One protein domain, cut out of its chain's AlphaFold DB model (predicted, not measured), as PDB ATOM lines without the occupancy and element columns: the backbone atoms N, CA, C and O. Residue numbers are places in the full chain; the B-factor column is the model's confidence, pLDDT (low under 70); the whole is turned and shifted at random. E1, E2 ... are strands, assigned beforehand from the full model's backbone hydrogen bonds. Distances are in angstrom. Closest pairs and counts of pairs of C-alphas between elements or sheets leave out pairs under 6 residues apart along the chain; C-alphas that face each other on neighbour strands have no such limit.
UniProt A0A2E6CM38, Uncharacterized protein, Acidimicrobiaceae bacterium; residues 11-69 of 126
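What this domain is: This is residues 11 to 69 of the 126 residues of an uncharacterized protein of Acidimicrobiaceae bacterium (UniProt A0A2E6CM38). There is little regular structure: a small meander sheet of three strands in hairpins, with a long unnamed stretch, residues 11 to 35, that folds back near residue 22 before it, and a tail, residues 57 to 69, that leads away from it. The printed part has 59 residues, no named helix and three strands, E1, E2 and E3, in sheet order E1 E2 E3, antiparallel; the class is all strand, with 15 residues in named elements. It is only just compact, close to loose, with a radius of gyration of the C-alphas of 12.2 A and spans of 34 by 26 by 24 A.

Where its parts are: E3, residues 51 to 56, is 14.7 A long and ends at C-alpha 56 (-22.186, 20.744, -2.359). E2 is residues 44 to 48, 13.2 A. E1, residues 36 to 39, 9.9 A, begins at C-alpha 36 (-18.269, 27.756, 8.336).

How they stand to each other: E2 is the inner strand. E2 and E3 form an antiparallel hairpin at 156 degrees, with N 46 and O 54 2.9 A apart, within hydrogen-bond range. E1 and E2 form another at 148 degrees, with N 45 and O 38 2.7 A apart, also within range.

The domain as a whole: The two C-alphas farthest apart, those of Asp 24 and Ala 69, are 36.8 A apart. Both links are tight, and the printed part has no cut. The pLDDT is under 70 at residues 11 to 17 and 19.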
ATOM      1  N   ASP A  11      -6.180  26.130  15.915       56.19
ATOM      2  CA  ASP A  11      -7.543  25.603  15.755       56.19
ATOM      3  C   ASP A  11      -8.518  26.633  15.139       56.19
ATOM      4  O   ASP A  11      -9.677  26.316  14.888       56.19
ATOM      5  N   PHE A  12      -8.059  27.860  14.863       55.28
ATOM      6  CA  PHE A  12      -8.878  28.973  14.382       55.28
ATOM      7  C   PHE A  12      -8.738  29.254  12.880       55.28
ATOM      8  O   PHE A  12      -9.405  30.152  12.377       55.28
ATOM      9  N   MET A  13      -7.892  28.525  12.140       60.97
ATOM     10  CA  MET A  13      -7.745  28.698  10.688       60.97
ATOM     11  C   MET A  13      -8.187  27.464   9.902       60.97
ATOM     12  O   MET A  13      -7.900  26.323  10.275       60.97
ATOM     13  N   HIS A  14      -8.790  27.711   8.735       65.19
ATOM     14  CA  HIS A  14      -9.091  26.688   7.734       65.19
ATOM     15  C   HIS A  14      -7.819  25.950   7.311       65.19
ATOM     16  O   HIS A  14      -6.982  26.479   6.577       65.19
ATOM     17  N   HIS A  15      -7.676  24.704   7.762       67.94
ATOM     18  CA  HIS A  15      -6.597  23.824   7.331       67.94
ATOM     19  C   HIS A  15      -6.961  23.203   5.986       67.94
ATOM     20  O   HIS A  15      -7.725  22.240   5.907       67.94
ATOM     21  N   LEU A  16      -6.407  23.757   4.910       62.22
ATOM     22  CA  LEU A  16      -6.554  23.165   3.588       62.22
ATOM     23  C   LEU A  16      -5.613  21.962   3.454       62.22
ATOM     24  O   LEU A  16      -4.410  22.057   3.695       62.22
ATOM     25  N   VAL A  17      -6.167  20.825   3.039       67.69
ATOM     26  CA  VAL A  17      -5.393  19.723   2.447       67.69
ATOM     27  C   VAL A  17      -5.280  19.927   0.936       67.69
ATOM     28  O   VAL A  17      -5.936  20.806   0.375       67.69
ATOM     29  N   GLU A  18      -4.481  19.089   0.267       70.94
ATOM     30  CA  GLU A  18      -4.395  19.077  -1.198       70.94
ATOM     31  C   GLU A  18      -5.798  19.084  -1.814       70.94
ATOM     32  O   GLU A  18      -6.655  18.249  -1.489       70.94
ATOM     33  N   ARG A  19      -6.019  20.051  -2.700       68.81
ATOM     34  CA  ARG A  19      -7.295  20.277  -3.362       68.81
ATOM     35  C   ARG A  19      -7.713  19.051  -4.171       68.81
ATOM     36  O   ARG A  19      -6.923  18.468  -4.906       68.81
ATOM     37  N   VAL A  20      -8.994  18.711  -4.082       71.50
ATOM     38  CA  VAL A  20      -9.639  17.696  -4.921       71.50
ATOM     39  C   VAL A  20     -10.777  18.338  -5.695       71.50
ATOM     40  O   VAL A  20     -11.582  19.059  -5.119       71.50
ATOM     41  N   GLY A  21     -10.811  18.103  -7.004       76.69
ATOM     42  CA  GLY A  21     -11.838  18.632  -7.897       76.69
ATOM     43  C   GLY A  21     -11.276  19.154  -9.223       76.69
ATOM     44  O   GLY A  21     -10.058  19.137  -9.435       76.69
ATOM     45  N   PRO A  22     -12.157  19.598 -10.136       79.69
ATOM     46  CA  PRO A  22     -11.770  20.198 -11.408       79.69
ATOM     47  C   PRO A  22     -10.851  21.414 -11.223       79.69
ATOM     48  O   PRO A  22     -10.992  22.191 -10.277       79.69
ATOM     49  N   ARG A  23      -9.897  21.593 -12.146       78.81
ATOM     50  CA  ARG A  23      -8.868  22.649 -12.071       78.81
ATOM     51  C   ARG A  23      -9.460  24.062 -12.005       78.81
ATOM     52  O   ARG A  23      -8.850  24.950 -11.421       78.81
ATOM     53  N   ASP A  24     -10.604  24.258 -12.636       82.88
ATOM     54  CA  ASP A  24     -11.324  25.517 -12.786       82.88
ATOM     55  C   ASP A  24     -12.284  25.833 -11.628       82.88
ATOM     56  O   ASP A  24     -12.710  26.975 -11.486       82.88
ATOM     57  N   MET A  25     -12.590  24.872 -10.756       76.25
ATOM     58  CA  MET A  25     -13.535  25.075  -9.655       76.25
ATOM     59  C   MET A  25     -12.812  25.586  -8.410       76.25
ATOM     60  O   MET A  25     -12.424  24.761  -7.600       76.25
ATOM     61  N   GLY A  26     -12.562  26.896  -8.267       77.00
ATOM     62  CA  GLY A  26     -11.907  27.568  -7.116       77.00
ATOM     63  C   GLY A  26     -12.649  27.449  -5.765       77.00
ATOM     64  O   GLY A  26     -13.772  26.954  -5.751       77.00
ATOM     65  N   PRO A  27     -12.037  27.811  -4.612       79.88
ATOM     66  CA  PRO A  27     -12.812  28.013  -3.385       79.88
ATOM     67  C   PRO A  27     -13.836  29.142  -3.617       79.88
ATOM     68  O   PRO A  27     -13.551  30.028  -4.430       79.88
ATOM     69  N   PRO A  28     -15.002  29.129  -2.947       86.12
ATOM     70  CA  PRO A  28     -15.976  30.211  -3.065       86.12
ATOM     71  C   PRO A  28     -15.344  31.578  -2.784       86.12
ATOM     72  O   PRO A  28     -14.522  31.726  -1.878       86.12
ATOM     73  N   GLU A  29     -15.726  32.586  -3.562       90.38
ATOM     74  CA  GLU A  29     -15.350  33.966  -3.262       90.38
ATOM     75  C   GLU A  29     -16.066  34.446  -1.990       90.38
ATOM     76  O   GLU A  29     -17.161  33.987  -1.672       90.38
ATOM     77  N   GLY A  30     -15.451  35.383  -1.262       90.44
ATOM     78  CA  GLY A  30     -16.055  35.996  -0.073       90.44
ATOM     79  C   GLY A  30     -15.784  35.283   1.254       90.44
ATOM     80  O   GLY A  30     -16.241  35.765   2.283       90.44
ATOM     81  N   MET A  31     -15.014  34.191   1.259       89.12
ATOM     82  CA  MET A  31     -14.640  33.506   2.499       89.12
ATOM     83  C   MET A  31     -13.731  34.361   3.400       89.12
ATOM     84  O   MET A  31     -12.805  35.029   2.930       89.12
ATOM     85  N   SER A  32     -13.949  34.262   4.708       86.94
ATOM     86  CA  SER A  32     -13.111  34.804   5.776       86.94
ATOM     87  C   SER A  32     -12.664  33.701   6.749       86.94
ATOM     88  O   SER A  32     -12.979  32.521   6.587       86.94
ATOM     89  N   ILE A  33     -11.929  34.075   7.800       81.69
ATOM     90  CA  ILE A  33     -11.589  33.145   8.890       81.69
ATOM     91  C   ILE A  33     -12.834  32.636   9.641       81.69
ATOM     92  O   ILE A  33     -12.786  31.563  10.229       81.69
ATOM     93  N   ASN A  34     -13.951  33.367   9.573       84.38
ATOM     94  CA  ASN A  34     -15.205  33.010  10.232       84.38
ATOM     95  C   ASN A  34     -16.141  32.180   9.342       84.38
ATOM     96  O   ASN A  34     -17.234  31.840   9.785       84.38
ATOM     97  N   THR A  35     -15.759  31.873   8.096       88.25
ATOM     98  CA  THR A  35     -16.578  31.012   7.232       88.25
ATOM     99  C   THR A  35     -16.745  29.635   7.867       88.25
ATOM    100  O   THR A  35     -15.774  29.048   8.337       88.25
ATOM    101  N   GLU A  36     -17.947  29.077   7.807       90.69
ATOM    102  CA  GLU A  36     -18.269  27.756   8.336       90.69
ATOM    103  C   GLU A  36     -18.583  26.766   7.207       90.69
ATOM    104  O   GLU A  36     -19.123  27.130   6.161       90.69
ATOM    105  N   LEU A  37     -18.274  25.488   7.435       90.38
ATOM    106  CA  LEU A  37     -18.806  24.374   6.652       90.38
ATOM    107  C   LEU A  37     -19.900  23.697   7.486       90.38
ATOM    108  O   LEU A  37     -19.606  23.128   8.536       90.38
ATOM    109  N   SER A  38     -21.144  23.744   7.015       93.44
ATOM    110  CA  SER A  38     -22.318  23.236   7.734       93.44
ATOM    111  C   SER A  38     -23.094  22.232   6.886       93.44
ATOM    112  O   SER A  38     -23.253  22.442   5.690       93.44
ATOM    113  N   HIS A  39     -23.588  21.144   7.481       95.31
ATOM    114  CA  HIS A  39     -24.494  20.207   6.806       95.31
ATOM    115  C   HIS A  39     -25.914  20.401   7.332       95.31
ATOM    116  O   HIS A  39     -26.132  20.338   8.541       95.31
ATOM    117  N   ASP A  40     -26.873  20.650   6.442       95.12
ATOM    118  CA  ASP A  40     -28.273  20.928   6.808       95.12
ATOM    119  C   ASP A  40     -29.168  19.673   6.855       95.12
ATOM    120  O   ASP A  40     -30.377  19.768   7.073       95.12
ATOM    121  N   GLY A  41     -28.575  18.488   6.687       95.19
ATOM    122  CA  GLY A  41     -29.272  17.209   6.561       95.19
ATOM    123  C   GLY A  41     -29.456  16.748   5.113       95.19
ATOM    124  O   GLY A  41     -29.747  15.572   4.901       95.19
ATOM    125  N   GLU A  42     -29.233  17.624   4.132       95.81
ATOM    126  CA  GLU A  42     -29.291  17.305   2.702       95.81
ATOM    127  C   GLU A  42     -27.986  17.670   1.983       95.81
ATOM    128  O   GLU A  42     -27.474  16.869   1.200       95.81
ATOM    129  N   ARG A  43     -27.424  18.853   2.256       97.31
ATOM    130  CA  ARG A  43     -26.249  19.388   1.555       97.31
ATOM    131  C   ARG A  43     -25.224  19.977   2.511       97.31
ATOM    132  O   ARG A  43     -25.535  20.431   3.611       97.31
ATOM    133  N   TRP A  44     -23.984  20.026   2.038       95.50
ATOM    134  CA  TRP A  44     -22.908  20.781   2.666       95.50
ATOM    135  C   TRP A  44     -22.926  22.220   2.167       95.50
ATOM    136  O   TRP A  44     -22.863  22.460   0.967       95.50
ATOM    137  N   ASN A  45     -22.955  23.177   3.081       96.50
ATOM    138  CA  ASN A  45     -23.052  24.601   2.814       96.50
ATOM    139  C   ASN A  45     -21.816  25.318   3.356       96.50
ATOM    140  O   ASN A  45     -21.438  25.137   4.513       96.50
ATOM    141  N   ILE A  46     -21.207  26.152   2.516       93.19
ATOM    142  CA  ILE A  46     -20.196  27.128   2.922       93.19
ATOM    143  C   ILE A  46     -20.942  28.392   3.338       93.19
ATOM    144  O   ILE A  46     -21.572  29.023   2.490       93.19
ATOM    145  N   VAL A  47     -20.903  28.735   4.623       95.75
ATOM    146  CA  VAL A  47     -21.693  29.823   5.211       95.75
ATOM    147  C   VAL A  47     -20.769  30.934   5.693       95.75
ATOM    148  O   VAL A  47     -19.847  30.686   6.461       95.75
ATOM    149  N   GLU A  48     -21.025  32.168   5.273       94.31
ATOM    150  CA  GLU A  48     -20.308  33.364   5.722       94.31
ATOM    151  C   GLU A  48     -21.321  34.388   6.229       94.31
ATOM    152  O   GLU A  48     -22.265  34.733   5.524       94.31
ATOM    153  N   ALA A  49     -21.159  34.846   7.474       93.69
ATOM    154  CA  ALA A  49     -22.070  35.798   8.121       93.69
ATOM    155  C   ALA A  49     -23.579  35.447   8.012       93.69
ATOM    156  O   ALA A  49     -24.433  36.334   8.006       93.69
ATOM    157  N   GLY A  50     -23.916  34.153   7.950       94.12
ATOM    158  CA  GLY A  50     -25.290  33.654   7.808       94.12
ATOM    159  C   GLY A  50     -25.791  33.509   6.365       94.12
ATOM    160  O   GLY A  50     -26.913  33.045   6.167       94.12
ATOM    161  N   GLU A  51     -24.982  33.856   5.363       96.19
ATOM    162  CA  GLU A  51     -25.289  33.662   3.944       96.19
ATOM    163  C   GLU A  51     -24.573  32.430   3.380       96.19
ATOM    164  O   GLU A  51     -23.393  32.198   3.645       96.19
ATOM    165  N   THR A  52     -25.272  31.638   2.565       97.25
ATOM    166  CA  THR A  52     -24.676  30.488   1.870       97.25
ATOM    167  C   THR A  52     -23.926  30.955   0.624       97.25
ATOM    168  O   THR A  52     -24.545  31.366  -0.357       97.25
ATOM    169  N   LEU A  53     -22.597  30.837   0.636       95.44
ATOM    170  CA  LEU A  53     -21.724  31.154  -0.498       95.44
ATOM    171  C   LEU A  53     -21.743  30.056  -1.571       95.44
ATOM    172  O   LEU A  53     -21.660  30.340  -2.765       95.44
ATOM    173  N   MET A  54     -21.819  28.789  -1.151       93.19
ATOM    174  CA  MET A  54     -21.856  27.632  -2.048       93.19
ATOM    175  C   MET A  54     -22.438  26.404  -1.346       93.19
ATOM    176  O   MET A  54     -22.245  26.241  -0.140       93.19
ATOM    177  N   SER A  55     -23.082  25.519  -2.112       95.00
ATOM    178  CA  SER A  55     -23.591  24.232  -1.628       95.00
ATOM    179  C   SER A  55     -23.036  23.071  -2.452       95.00
ATOM    180  O   SER A  55     -22.951  23.161  -3.678       95.00
ATOM    181  N   TYR A  56     -22.710  21.973  -1.779       91.88
ATOM    182  CA  TYR A  56     -22.186  20.744  -2.359       91.88
ATOM    183  C   TYR A  56     -23.019  19.545  -1.913       91.88
ATOM    184  O   TYR A  56     -23.478  19.486  -0.771       91.88
ATOM    185  N   ASP A  57     -23.166  18.566  -2.801       93.50
ATOM    186  CA  ASP A  57     -23.679  17.247  -2.417       93.50
ATOM    187  C   ASP A  57     -22.565  16.431  -1.749       93.50
ATOM    188  O   ASP A  57     -21.378  16.721  -1.932       93.50
ATOM    189  N   ASP A  58     -22.932  15.388  -0.999       92.38
ATOM    190  CA  ASP A  58     -21.982  14.544  -0.255       92.38
ATOM    191  C   ASP A  58     -20.849  13.987  -1.135       92.38
ATOM    192  O   ASP A  58     -19.712  13.858  -0.685       92.38
ATOM    193  N   GLU A  59     -21.123  13.699  -2.411       89.31
ATOM    194  CA  GLU A  59     -20.130  13.168  -3.356       89.31
ATOM    195  C   GLU A  59     -19.037  14.178  -3.756       89.31
ATOM    196  O   GLU A  59     -17.982  13.778  -4.258       89.31
ATOM    197  N   TYR A  60     -19.253  15.472  -3.501       85.94
ATOM    198  CA  TYR A  60     -18.307  16.552  -3.805       85.94
ATOM    199  C   TYR A  60     -17.518  17.029  -2.580       85.94
ATOM    200  O   TYR A  60     -16.647  17.891  -2.719       85.94
ATOM    201  N   VAL A  61     -17.770  16.469  -1.391       86.75
ATOM    202  CA  VAL A  61     -17.093  16.869  -0.151       86.75
ATOM    203  C   VAL A  61     -16.184  15.758   0.361       86.75
ATOM    204  O   VAL A  61     -16.606  14.637   0.632       86.75
ATOM    205  N   ARG A  62     -14.903  16.088   0.558       86.31
ATOM    206  CA  ARG A  62     -13.929  15.213   1.221       86.31
ATOM    207  C   ARG A  62     -13.437  15.861   2.506       86.31
ATOM    208  O   ARG A  62     -12.641  16.797   2.463       86.31
ATOM    209  N   LEU A  63     -13.832  15.298   3.642       83.12
ATOM    210  CA  LEU A  63     -13.342  15.718   4.951       83.12
ATOM    211  C   LEU A  63     -12.037  14.995   5.285       83.12
ATOM    212  O   LEU A  63     -11.933  13.775   5.162       83.12
ATOM    213  N   SER A  64     -11.030  15.751   5.715       77.50
ATOM    214  CA  SER A  64      -9.807  15.204   6.306       77.50
ATOM    215  C   SER A  64      -9.794  15.556   7.783       77.50
ATOM    216  O   SER A  64      -9.810  16.731   8.136       77.50
ATOM    217  N   VAL A  65      -9.775  14.543   8.645       75.62
ATOM    218  CA  VAL A  65      -9.744  14.739  10.096       75.62
ATOM    219  C   VAL A  65      -8.302  14.606  10.566       75.62
ATOM    220  O   VAL A  65      -7.729  13.517  10.535       75.62
ATOM    221  N   SER A  66      -7.713  15.720  11.001       71.38
ATOM    222  CA  SER A  66      -6.453  15.684  11.738       71.38
ATOM    223  C   SER A  66      -6.757  15.295  13.179       71.38
ATOM    224  O   SER A  66      -7.378  16.054  13.918       71.38
ATOM    225  N   TRP A  67      -6.348  14.094  13.578       75.75
ATOM    226  CA  TRP A  67      -6.500  13.630  14.951       75.75
ATOM    227  C   TRP A  67      -5.128  13.542  15.619       75.75
ATOM    228  O   TRP A  67      -4.244  12.812  15.173       75.75
ATOM    229  N   LYS A  68      -4.958  14.275  16.721       75.75
ATOM    230  CA  LYS A  68      -3.840  14.116  17.653       75.75
ATOM    231  C   LYS A  68      -4.241  13.183  18.802       75.75
ATOM    232  O   LYS A  68      -5.234  13.422  19.484       75.75
ATOM    233  N   ALA A  69      -3.438  12.155  19.063       82.12
ATOM    234  CA  ALA A  69      -3.544  11.350  20.277       82.12
ATOM    235  C   ALA A  69      -2.415  11.726  21.245       82.12
ATOM    236  O   ALA A  69      -1.251  11.791  20.851       82.12
TER     237      ALA A  69